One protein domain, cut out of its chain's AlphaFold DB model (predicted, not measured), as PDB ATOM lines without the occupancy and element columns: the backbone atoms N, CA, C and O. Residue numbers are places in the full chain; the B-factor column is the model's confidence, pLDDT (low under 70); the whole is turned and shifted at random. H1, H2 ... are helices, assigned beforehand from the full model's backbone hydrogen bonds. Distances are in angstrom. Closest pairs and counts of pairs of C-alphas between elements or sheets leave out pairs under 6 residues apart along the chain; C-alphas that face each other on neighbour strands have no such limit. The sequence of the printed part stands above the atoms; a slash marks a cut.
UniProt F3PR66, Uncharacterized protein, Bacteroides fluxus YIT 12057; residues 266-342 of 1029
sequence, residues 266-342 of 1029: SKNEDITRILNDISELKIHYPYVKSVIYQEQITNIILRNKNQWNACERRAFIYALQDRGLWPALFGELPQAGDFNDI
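What this domain is: This is residues 266 to 342 of the 1029 residues of an uncharacterized protein of Bacteroides fluxus YIT 12057 (UniProt F3PR66). Helix H3 forms the core, with H2 folded against it as a crossed helical hairpin, while H1 meets the beginning of H3 with its own first residues and spreads away from it like the second leg of a V. A short turn of helix, H4, follows the last end of H3, and from it the unnamed residues 331 to 342 loop round to the side of H3 away from H2. The printed part has 77 residues with four named helices, H1, H2, H3 and H4 in that order, and no named strand; its class is all helix. It is compact, with a radius of gyration of the C-alphas of 12.2 A, and it spans 34 by 27 by 24 A.

How they stand to each other: H3, residues 310 to 323, touches two helices. H2, residues 292 to 303, touches it with 14 pairs of C-alphas within 8 A, the closest being those of Gln 294 and Ala 319, 4.6 A apart. The two run opposite ways at a steep tilt of 43 degrees and form a helical hairpin. H1, residues 272 to 284, touches H3 with residues 272 to 275 alone, and H3 touches H1 with residues 311 to 315 alone. Their closest C-alphas, those of Thr 272 and Cys 311, are 6.4 A apart. H1 and H3 run the same way at a shallow tilt of 27 degrees. H4, residues 327 to 330, is close to H3 but not clearly touching; their closest C-alphas, those of Leu 320 and Pro 327, are 7.5 A apart. H1 and H2 are apart, and H4 is apart from both. In H2 and H3 every O i to N i+4 pair is within hydrogen-bond range, in H1 7 of 9 are, and H4 is too short for such a pair.

Where its parts are: H3, the longest helix by residues, begins at C-alpha 310, (36.892, 26.924, 11.582), and measures 20.1 A from first to last C-alpha. H1 begins at C-alpha 272, (33.988, 30.724, 3.417), and measures 19.9 A. H2 measures 16.9 A. The four residues of H4 end at C-alpha 330, (30.883, 9.470, 15.177), 5.7 A from C-alpha 327.

The domain as a whole: The two C-alphas farthest apart, those of His 284 and Lys 305, are 34.7 A from each other. The printed part has no cut. The link from H3 to H4 is tight, those from H1 to H2 and from H2 to H3 are short, and no link is long. The mean pLDDT of the printed part is 86.3, and residue 331 alone is under 70.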
ATOM      1  N   SER A 266      37.650  19.105  -1.426       84.31
ATOM      2  CA  SER A 266      38.547  18.101  -2.019       84.31
ATOM      3  C   SER A 266      39.819  18.708  -2.626       84.31
ATOM      4  O   SER A 266      40.827  18.017  -2.771       84.31
ATOM      5  N   LYS A 267      39.778  19.994  -2.997       86.69
ATOM      6  CA  LYS A 267      40.893  20.746  -3.590       86.69
ATOM      7  C   LYS A 267      41.623  21.662  -2.600       86.69
ATOM      8  O   LYS A 267      42.596  22.296  -3.001       86.69
ATOM      9  N   ASN A 268      41.203  21.705  -1.332       81.88
ATOM     10  CA  ASN A 268      41.685  22.652  -0.315       81.88
ATOM     11  C   ASN A 268      41.545  24.133  -0.740       81.88
ATOM     12  O   ASN A 268      42.450  24.937  -0.517       81.88
ATOM     13  N   GLU A 269      40.432  24.486  -1.386       88.81
ATOM     14  CA  GLU A 269      40.091  25.867  -1.765       88.81
ATOM     15  C   GLU A 269      39.394  26.616  -0.603       88.81
ATOM     16  O   GLU A 269      38.941  25.998   0.360       88.81
ATOM     17  N   ASP A 270      39.303  27.954  -0.665       88.38
ATOM     18  CA  ASP A 270      38.563  28.743   0.338       88.38
ATOM     19  C   ASP A 270      37.049  28.524   0.200       88.38
ATOM     20  O   ASP A 270      36.443  28.828  -0.830       88.38
ATOM     21  N   ILE A 271      36.435  28.017   1.268       92.06
ATOM     22  CA  ILE A 271      35.020  27.633   1.324       92.06
ATOM     23  C   ILE A 271      34.132  28.658   2.046       92.06
ATOM     24  O   ILE A 271      32.922  28.453   2.151       92.06
ATOM     25  N   THR A 272      34.694  29.766   2.545       91.69
ATOM     26  CA  THR A 272      33.988  30.724   3.417       91.69
ATOM     27  C   THR A 272      32.738  31.304   2.756       91.69
ATOM     28  O   THR A 272      31.666  31.339   3.361       91.69
ATOM     29  N   ARG A 273      32.861  31.730   1.493       91.88
ATOM     30  CA  ARG A 273      31.740  32.294   0.732       91.88
ATOM     31  C   ARG A 273      30.655  31.250   0.466       91.88
ATOM     32  O   ARG A 273      29.486  31.545   0.663       91.88
ATOM     33  N   ILE A 274      31.048  30.028   0.102       93.31
ATOM     34  CA  ILE A 274      30.113  28.932  -0.194       93.31
ATOM     35  C   ILE A 274      29.293  28.574   1.055       93.31
ATOM     36  O   ILE A 274      28.087  28.372   0.965       93.31
ATOM     37  N   LEU A 275      29.918  28.555   2.238       92.19
ATOM     38  CA  LEU A 275      29.222  28.294   3.505       92.19
ATOM     39  C   LEU A 275      28.215  29.388   3.881       92.19
ATOM     40  O   LEU A 275      27.181  29.080   4.473       92.19
ATOM     41  N   ASN A 276      28.503  30.650   3.555       92.81
ATOM     42  CA  ASN A 276      27.553  31.743   3.767       92.81
ATOM     43  C   ASN A 276      26.362  31.631   2.808       92.81
ATOM     44  O   ASN A 276      25.229  31.688   3.277       92.81
ATOM     45  N   ASP A 277      26.609  31.354   1.523       92.94
ATOM     46  CA  ASP A 277      25.549  31.116   0.533       92.94
ATOM     47  C   ASP A 277      24.630  29.950   0.973       92.94
ATOM     48  O   ASP A 277      23.405  30.063   0.931       92.94
ATOM     49  N   ILE A 278      25.204  28.837   1.462       93.56
ATOM     50  CA  ILE A 278      24.437  27.692   1.997       93.56
ATOM     51  C   ILE A 278      23.559  28.119   3.179       93.56
ATOM     52  O   ILE A 278      22.388  27.744   3.242       93.56
ATOM     53  N   SER A 279      24.106  28.907   4.108       90.38
ATOM     54  CA  SER A 279      23.374  29.384   5.286       90.38
ATOM     55  C   SER A 279      22.187  30.278   4.916       90.38
ATOM     56  O   SER A 279      21.143  30.187   5.556       90.38
ATOM     57  N   GLU A 280      22.332  31.130   3.900       90.81
ATOM     58  CA  GLU A 280      21.258  32.009   3.423       90.81
ATOM     59  C   GLU A 280      20.160  31.211   2.708       90.81
ATOM     60  O   GLU A 280      18.975  31.362   3.008       90.81
ATOM     61  N   LEU A 281      20.542  30.286   1.822       90.19
ATOM     62  CA  LEU A 281      19.596  29.439   1.090       90.19
ATOM     63  C   LEU A 281      18.832  28.473   2.010       90.19
ATOM     64  O   LEU A 281      17.662  28.170   1.757       90.19
ATOM     65  N   LYS A 282      19.450  28.026   3.112       89.50
ATOM     66  CA  LYS A 282      18.824  27.122   4.088       89.50
ATOM     67  C   LYS A 282      17.535  27.688   4.690       89.50
ATOM     68  O   LYS A 282      16.609  26.922   4.951       89.50
ATOM     69  N   ILE A 283      17.451  29.010   4.866       86.06
ATOM     70  CA  ILE A 283      16.263  29.703   5.397       86.06
ATOM     71  C   ILE A 283      15.050  29.479   4.483       86.06
ATOM     72  O   ILE A 283      13.921  29.336   4.950       86.06
ATOM     73  N   HIS A 284      15.281  29.397   3.174       83.38
ATOM     74  CA  HIS A 284      14.226  29.229   2.177       83.38
ATOM     75  C   HIS A 284      13.950  27.754   1.834       83.38
ATOM     76  O   HIS A 284      12.837  27.433   1.398       83.38
ATOM     77  N   TYR A 285      14.900  26.851   2.112       86.44
ATOM     78  CA  TYR A 285      14.783  25.396   1.938       86.44
ATOM     79  C   TYR A 285      15.103  24.616   3.239       86.44
ATOM     80  O   TYR A 285      16.105  23.896   3.339       86.44
ATOM     81  N   PRO A 286      14.250  24.733   4.277       85.94
ATOM     82  CA  PRO A 286      14.531  24.173   5.603       85.94
ATOM     83  C   PRO A 286      14.447  22.639   5.648       85.94
ATOM     84  O   PRO A 286      15.173  21.996   6.412       85.94
ATOM     85  N   TYR A 287      13.604  22.035   4.806       88.50
ATOM     86  CA  TYR A 287      13.355  20.591   4.758       88.50
ATOM     87  C   TYR A 287      14.036  19.954   3.542       88.50
ATOM     88  O   TYR A 287      13.484  19.940   2.447       88.50
ATOM     89  N   VAL A 288      15.248  19.435   3.748       87.06
ATOM     90  CA  VAL A 288      16.119  18.934   2.673       87.06
ATOM     91  C   VAL A 288      15.806  17.477   2.341       87.06
ATOM     92  O   VAL A 288      15.955  16.597   3.195       87.06
ATOM     93  N   LYS A 289      15.438  17.196   1.083       85.31
ATOM     94  CA  LYS A 289      15.142  15.831   0.611       85.31
ATOM     95  C   LYS A 289      16.377  15.004   0.278       85.31
ATOM     96  O   LYS A 289      16.435  13.836   0.658       85.31
ATOM     97  N   SER A 290      17.383  15.566  -0.389       85.06
ATOM     98  CA  SER A 290      18.609  14.845  -0.768       85.06
ATOM     99  C   SER A 290      19.812  15.333   0.035       85.06
ATOM    100  O   SER A 290      20.109  16.521   0.028       85.06
ATOM    101  N   VAL A 291      20.536  14.405   0.673       87.62
ATOM    102  CA  VAL A 291      21.713  14.704   1.519       87.62
ATOM    103  C   VAL A 291      23.013  14.067   1.010       87.62
ATOM    104  O   VAL A 291      23.957  13.847   1.765       87.62
ATOM    105  N   ILE A 292      23.066  13.724  -0.283       86.12
ATOM    106  CA  ILE A 292      24.192  12.987  -0.887       86.12
ATOM    107  C   ILE A 292      25.511  13.763  -0.753       86.12
ATOM    108  O   ILE A 292      26.540  13.181  -0.415       86.12
ATOM    109  N   TYR A 293      25.498  15.074  -1.003       90.12
ATOM    110  CA  TYR A 293      26.709  15.895  -0.929       90.12
ATOM    111  C   TYR A 293      27.143  16.143   0.519       90.12
ATOM    112  O   TYR A 293      28.331  16.096   0.821       90.12
ATOM    113  N   GLN A 294      26.191  16.307   1.433       93.00
ATOM    114  CA  GLN A 294      26.433  16.411   2.868       93.00
ATOM    115  C   GLN A 294      27.102  15.135   3.398       93.00
ATOM    116  O   GLN A 294      28.065  15.207   4.161       93.00
ATOM    117  N   GLU A 295      26.644  13.961   2.951       86.69
ATOM    118  CA  GLU A 295      27.259  12.665   3.255       86.69
ATOM    119  C   GLU A 295      28.701  12.580   2.725       86.69
ATOM    120  O   GLU A 295      29.611  12.193   3.462       86.69
ATOM    121  N   GLN A 296      28.939  13.006   1.479       86.62
ATOM    122  CA  GLN A 296      30.288  13.079   0.907       86.62
ATOM    123  C   GLN A 296      31.201  14.006   1.711       86.62
ATOM    124  O   GLN A 296      32.321  13.620   2.033       86.62
ATOM    125  N   ILE A 297      30.718  15.189   2.085       90.75
ATOM    126  CA  ILE A 297      31.476  16.180   2.855       90.75
ATOM    127  C   ILE A 297      31.807  15.662   4.249       90.75
ATOM    128  O   ILE A 297      32.960  15.754   4.665       90.75
ATOM    129  N   THR A 298      30.840  15.040   4.936       87.12
ATOM    130  CA  THR A 298      31.094  14.383   6.229       87.12
ATOM    131  C   THR A 298      32.245  13.380   6.081       87.12
ATOM    132  O   THR A 298      33.189  13.395   6.866       87.12
ATOM    133  N   ASN A 299      32.220  12.555   5.029       84.44
ATOM    134  CA  ASN A 299      33.252  11.550   4.771       84.44
ATOM    135  C   ASN A 299      34.617  12.147   4.388       84.44
ATOM    136  O   ASN A 299      35.644  11.595   4.779       84.44
ATOM    137  N   ILE A 300      34.650  13.242   3.622       86.19
ATOM    138  CA  ILE A 300      35.887  13.955   3.264       86.19
ATOM    139  C   ILE A 300      36.546  14.506   4.532       86.19
ATOM    140  O   ILE A 300      37.724  14.245   4.772       86.19
ATOM    141  N   ILE A 301      35.771  15.202   5.368       88.56
ATOM    142  CA  ILE A 301      36.267  15.855   6.585       88.56
ATOM    143  C   ILE A 301      36.745  14.817   7.611       88.56
ATOM    144  O   ILE A 301      37.852  14.938   8.130       88.56
ATOM    145  N   LEU A 302      35.980  13.742   7.844       83.75
ATOM    146  CA  LEU A 302      36.366  12.671   8.777       83.75
ATOM    147  C   LEU A 302      37.648  11.925   8.368       83.75
ATOM    148  O   LEU A 302      38.307  11.326   9.215       83.75
ATOM    149  N   ARG A 303      38.011  11.933   7.078       83.38
ATOM    150  CA  ARG A 303      39.250  11.316   6.572       83.38
ATOM    151  C   ARG A 303      40.466  12.229   6.673       83.38
ATOM    152  O   ARG A 303      41.586  11.740   6.488       83.38
ATOM    153  N   ASN A 304      40.267  13.519   6.939       79.62
ATOM    154  CA  ASN A 304      41.373  14.416   7.227       79.62
ATOM    155  C   ASN A 304      42.127  13.885   8.462       79.62
ATOM    156  O   ASN A 304      41.541  13.241   9.334       79.62
ATOM    157  N   LYS A 305      43.452  14.047   8.473       73.62
ATOM    158  CA  LYS A 305      44.318  13.678   9.608       73.62
ATOM    159  C   LYS A 305      44.841  14.898  10.366       73.62
ATOM    160  O   LYS A 305      45.469  14.740  11.412       73.62
ATOM    161  N   ASN A 306      44.610  16.091   9.823       83.25
ATOM    162  CA  ASN A 306      45.035  17.361  10.383       83.25
ATOM    163  C   ASN A 306      43.916  17.987  11.218       83.25
ATOM    164  O   ASN A 306      42.739  17.702  11.015       83.25
ATOM    165  N   GLN A 307      44.288  18.891  12.123       85.56
ATOM    166  CA  GLN A 307      43.318  19.657  12.898       85.56
ATOM    167  C   GLN A 307      42.420  20.491  11.974       85.56
ATOM    168  O   GLN A 307      42.920  21.195  11.095       85.56
ATOM    169  N   TRP A 308      41.108  20.409  12.189       89.81
ATOM    170  CA  TRP A 308      40.116  21.091  11.368       89.81
ATOM    171  C   TRP A 308      40.158  22.595  11.621       89.81
ATOM    172  O   TRP A 308      40.177  23.066  12.765       89.81
ATOM    173  N   ASN A 309      40.139  23.369  10.543       88.38
ATOM    174  CA  ASN A 309      39.965  24.810  10.618       88.38
ATOM    175  C   ASN A 309      38.493  25.178  10.914       88.38
ATOM    176  O   ASN A 309      37.596  24.334  10.893       88.38
ATOM    177  N   ALA A 310      38.233  26.457  11.209       87.69
ATOM    178  CA  ALA A 310      36.892  26.924  11.582       87.69
ATOM    179  C   ALA A 310      35.840  26.688  10.481       87.69
ATOM    180  O   ALA A 310      34.696  26.342  10.773       87.69
ATOM    181  N   CYS A 311      36.224  26.825   9.209       88.69
ATOM    182  CA  CYS A 311      35.328  26.593   8.082       88.69
ATOM    183  C   CYS A 311      35.026  25.099   7.890       88.69
ATOM    184  O   CYS A 311      33.884  24.749   7.614       88.69
ATOM    185  N   GLU A 312      36.009  24.215   8.086       90.12
ATOM    186  CA  GLU A 312      35.813  22.757   8.062       90.12
ATOM    187  C   GLU A 312      34.886  22.300   9.196       90.12
ATOM    188  O   GLU A 312      33.954  21.534   8.948       90.12
ATOM    189  N   ARG A 313      35.063  22.828  10.419       91.69
ATOM    190  CA  ARG A 313      34.126  22.576  11.529       91.69
ATOM    191  C   ARG A 313      32.702  23.007  11.173       91.69
ATOM    192  O   ARG A 313      31.765  22.234  11.358       91.69
ATOM    193  N   ARG A 314      32.533  24.218  10.631       92.06
ATOM    194  CA  ARG A 314      31.222  24.754  10.233       92.06
ATOM    195  C   ARG A 314      30.578  23.930   9.115       92.06
ATOM    196  O   ARG A 314      29.402  23.592   9.217       92.06
ATOM    197  N   ALA A 315      31.348  23.537   8.098       93.06
ATOM    198  CA  ALA A 315      30.888  22.658   7.022       93.06
ATOM    199  C   ALA A 315      30.402  21.300   7.555       93.06
ATOM    200  O   ALA A 315      29.363  20.801   7.121       93.06
ATOM    201  N   PHE A 316      31.130  20.723   8.516       92.56
ATOM    202  CA  PHE A 316      30.759  19.468   9.163       92.56
ATOM    203  C   PHE A 316      29.432  19.591   9.922       92.56
ATOM    204  O   PHE A 316      28.530  18.785   9.699       92.56
ATOM    205  N   ILE A 317      29.277  20.621  10.758       93.25
ATOM    206  CA  ILE A 317      28.045  20.845  11.527       93.25
ATOM    207  C   ILE A 317      26.839  21.075  10.607       93.25
ATOM    208  O   ILE A 317      25.816  20.414  10.783       93.25
ATOM    209  N   TYR A 318      26.965  21.912   9.574       93.50
ATOM    210  CA  TYR A 318      25.880  22.146   8.611       93.50
ATOM    211  C   TYR A 318      25.482  20.866   7.863       93.50
ATOM    212  O   TYR A 318      24.297  20.593   7.673       93.50
ATOM    213  N   ALA A 319      26.461  20.036   7.484       92.88
ATOM    214  CA  ALA A 319      26.189  18.775   6.801       92.88
ATOM    215  C   ALA A 319      25.436  17.796   7.712       92.88
ATOM    216  O   ALA A 319      24.507  17.120   7.267       92.88
ATOM    217  N   LEU A 320      25.811  17.721   8.991       90.44
ATOM    218  CA  LEU A 320      25.124  16.874   9.963       90.44
ATOM    219  C   LEU A 320      23.705  17.368  10.265       90.44
ATOM    220  O   LEU A 320      22.801  16.540  10.361       90.44
ATOM    221  N   GLN A 321      23.492  18.683  10.339       90.94
ATOM    222  CA  GLN A 321      22.175  19.280  10.562       90.94
ATOM    223  C   GLN A 321      21.169  18.867   9.474       90.94
ATOM    224  O   GLN A 321      20.066  18.422   9.791       90.94
ATOM    225  N   ASP A 322      21.561  18.929   8.197       90.88
ATOM    226  CA  ASP A 322      20.733  18.476   7.065       90.88
ATOM    227  C   ASP A 322      20.472  16.968   7.075       90.88
ATOM    228  O   ASP A 322      19.398  16.497   6.686       90.88
ATOM    229  N   ARG A 323      21.462  16.199   7.530       87.62
ATOM    230  CA  ARG A 323      21.352  14.747   7.693       87.62
ATOM    231  C   ARG A 323      20.552  14.351   8.934       87.62
ATOM    232  O   ARG A 323      20.227  13.178   9.068       87.62
ATOM    233  N   GLY A 324      20.232  15.298   9.815       85.19
ATOM    234  CA  GLY A 324      19.574  15.045  11.092       85.19
ATOM    235  C   GLY A 324      20.419  14.234  12.075       85.19
ATOM    236  O   GLY A 324      19.870  13.507  12.893       85.19
ATOM    237  N   LEU A 325      21.744  14.322  11.974       85.94
ATOM    238  CA  LEU A 325      22.708  13.602  12.811       85.94
ATOM    239  C   LEU A 325      23.418  14.579  13.750       85.94
ATOM    240  O   LEU A 325      23.372  15.780  13.525       85.94
ATOM    241  N   TRP A 326      24.132  14.084  14.761       85.25
ATOM    242  CA  TRP A 326      24.966  14.912  15.641       85.25
ATOM    243  C   TRP A 326      26.372  14.321  15.820       85.25
ATOM    244  O   TRP A 326      26.550  13.113  15.645       85.25
ATOM    245  N   PRO A 327      27.387  15.145  16.162       81.62
ATOM    246  CA  PRO A 327      28.785  14.708  16.184       81.62
ATOM    247  C   PRO A 327      29.065  13.481  17.057       81.62
ATOM    248  O   PRO A 327      29.852  12.630  16.654       81.62
ATOM    249  N   ALA A 328      28.384  13.338  18.200       74.94
ATOM    250  CA  ALA A 328      28.611  12.215  19.116       74.94
ATOM    251  C   ALA A 328      28.325  10.830  18.493       74.94
ATOM    252  O   ALA A 328      28.866   9.833  18.962       74.94
ATOM    253  N   LEU A 329      27.541  10.755  17.407       75.00
ATOM    254  CA  LEU A 329      27.315   9.506  16.661       75.00
ATOM    255  C   LEU A 329      28.579   8.979  15.960       75.00
ATOM    256  O   LEU A 329      28.606   7.826  15.538       75.00
ATOM    257  N   PHE A 330      29.616   9.809  15.828       75.00
ATOM    258  CA  PHE A 330      30.883   9.470  15.177       75.00
ATOM    259  C   PHE A 330      32.025   9.214  16.179       75.00
ATOM    260  O   PHE A 330      33.165   9.020  15.760       75.00
ATOM    261  N   GLY A 331      31.728   9.180  17.483       69.00
ATOM    262  CA  GLY A 331      32.714   8.967  18.545       69.00
ATOM    263  C   GLY A 331      33.578  10.199  18.836       69.00
ATOM    264  O   GLY A 331      33.194  11.333  18.553       69.00
ATOM    265  N   GLU A 332      34.751   9.979  19.437       74.31
ATOM    266  CA  GLU A 332      35.698  11.060  19.727       74.31
ATOM    267  C   GLU A 332      36.324  11.607  18.436       74.31
ATOM    268  O   GLU A 332      36.920  10.872  17.647       74.31
ATOM    269  N   LEU A 333      36.232  12.928  18.247       80.94
ATOM    270  CA  LEU A 333      36.766  13.646  17.088       80.94
ATOM    271  C   LEU A 333      37.923  14.570  17.514       80.94
ATOM    272  O   LEU A 333      37.771  15.793  17.500       80.94
ATOM    273  N   PRO A 334      39.106  14.034  17.879       70.31
ATOM    274  CA  PRO A 334      40.205  14.832  18.434       70.31
ATOM    275  C   PRO A 334      40.729  15.903  17.468       70.31
ATOM    276  O   PRO A 334      41.302  16.904  17.890       70.31
ATOM    277  N   GLN A 335      40.524  15.710  16.165       78.88
ATOM    278  CA  GLN A 335      40.934  16.657  15.133       78.88
ATOM    279  C   GLN A 335      39.995  17.858  14.997       78.88
ATOM    280  O   GLN A 335      40.413  18.882  14.464       78.88
ATOM    281  N   ALA A 336      38.749  17.756  15.469       78.38
ATOM    282  CA  ALA A 336      37.762  18.810  15.291       78.38
ATOM    283  C   ALA A 336      38.079  20.053  16.131       78.38
ATOM    284  O   ALA A 336      37.902  21.172  15.656       78.38
ATOM    285  N   GLY A 337      38.608  19.878  17.345       80.25
ATOM    286  CA  GLY A 337      38.672  20.950  18.340       80.25
ATOM    287  C   GLY A 337      37.305  21.185  18.993       80.25
ATOM    288  O   GLY A 337      36.526  20.246  19.132       80.25
ATOM    289  N   ASP A 338      37.026  22.421  19.409       81.88
ATOM    290  CA  ASP A 338      35.745  22.801  20.021       81.88
ATOM    291  C   ASP A 338      34.725  23.245  18.952       81.88
ATOM    292  O   ASP A 338      35.095  23.951  18.014       81.88
ATOM    293  N   PHE A 339      33.463  22.828  19.101       86.25
ATOM    294  CA  PHE A 339      32.324  23.233  18.265       86.25
ATOM    295  C   PHE A 339      31.446  24.313  18.919       86.25
ATOM    296  O   PHE A 339      30.487  24.771  18.301       86.25
ATOM    297  N   ASN A 340      31.728  24.717  20.163       81.06
ATOM    298  CA  ASN A 340      30.924  25.694  20.909       81.06
ATOM    299  C   ASN A 340      30.864  27.086  20.252       81.06
ATOM    300  O   ASN A 340      30.016  27.900  20.622       81.06
ATOM    301  N   ASP A 341      31.743  27.371  19.288       82.31
ATOM    302  CA  ASP A 341      31.721  28.578  18.458       82.31
ATOM    303  C   ASP A 341      30.640  28.549  17.357       82.31
ATOM    304  O   ASP A 341      30.373  29.585  16.747       82.31
ATOM    305  N   ILE A 342      29.990  27.402  17.118       87.44
ATOM    306  CA  ILE A 342      28.963  27.206  16.087       87.44
ATOM    307  C   ILE A 342      27.576  27.087  16.751       87.44
ATOM    308  O   ILE A 342      27.298  26.072  17.393       87.44
TER     309      ILE A 342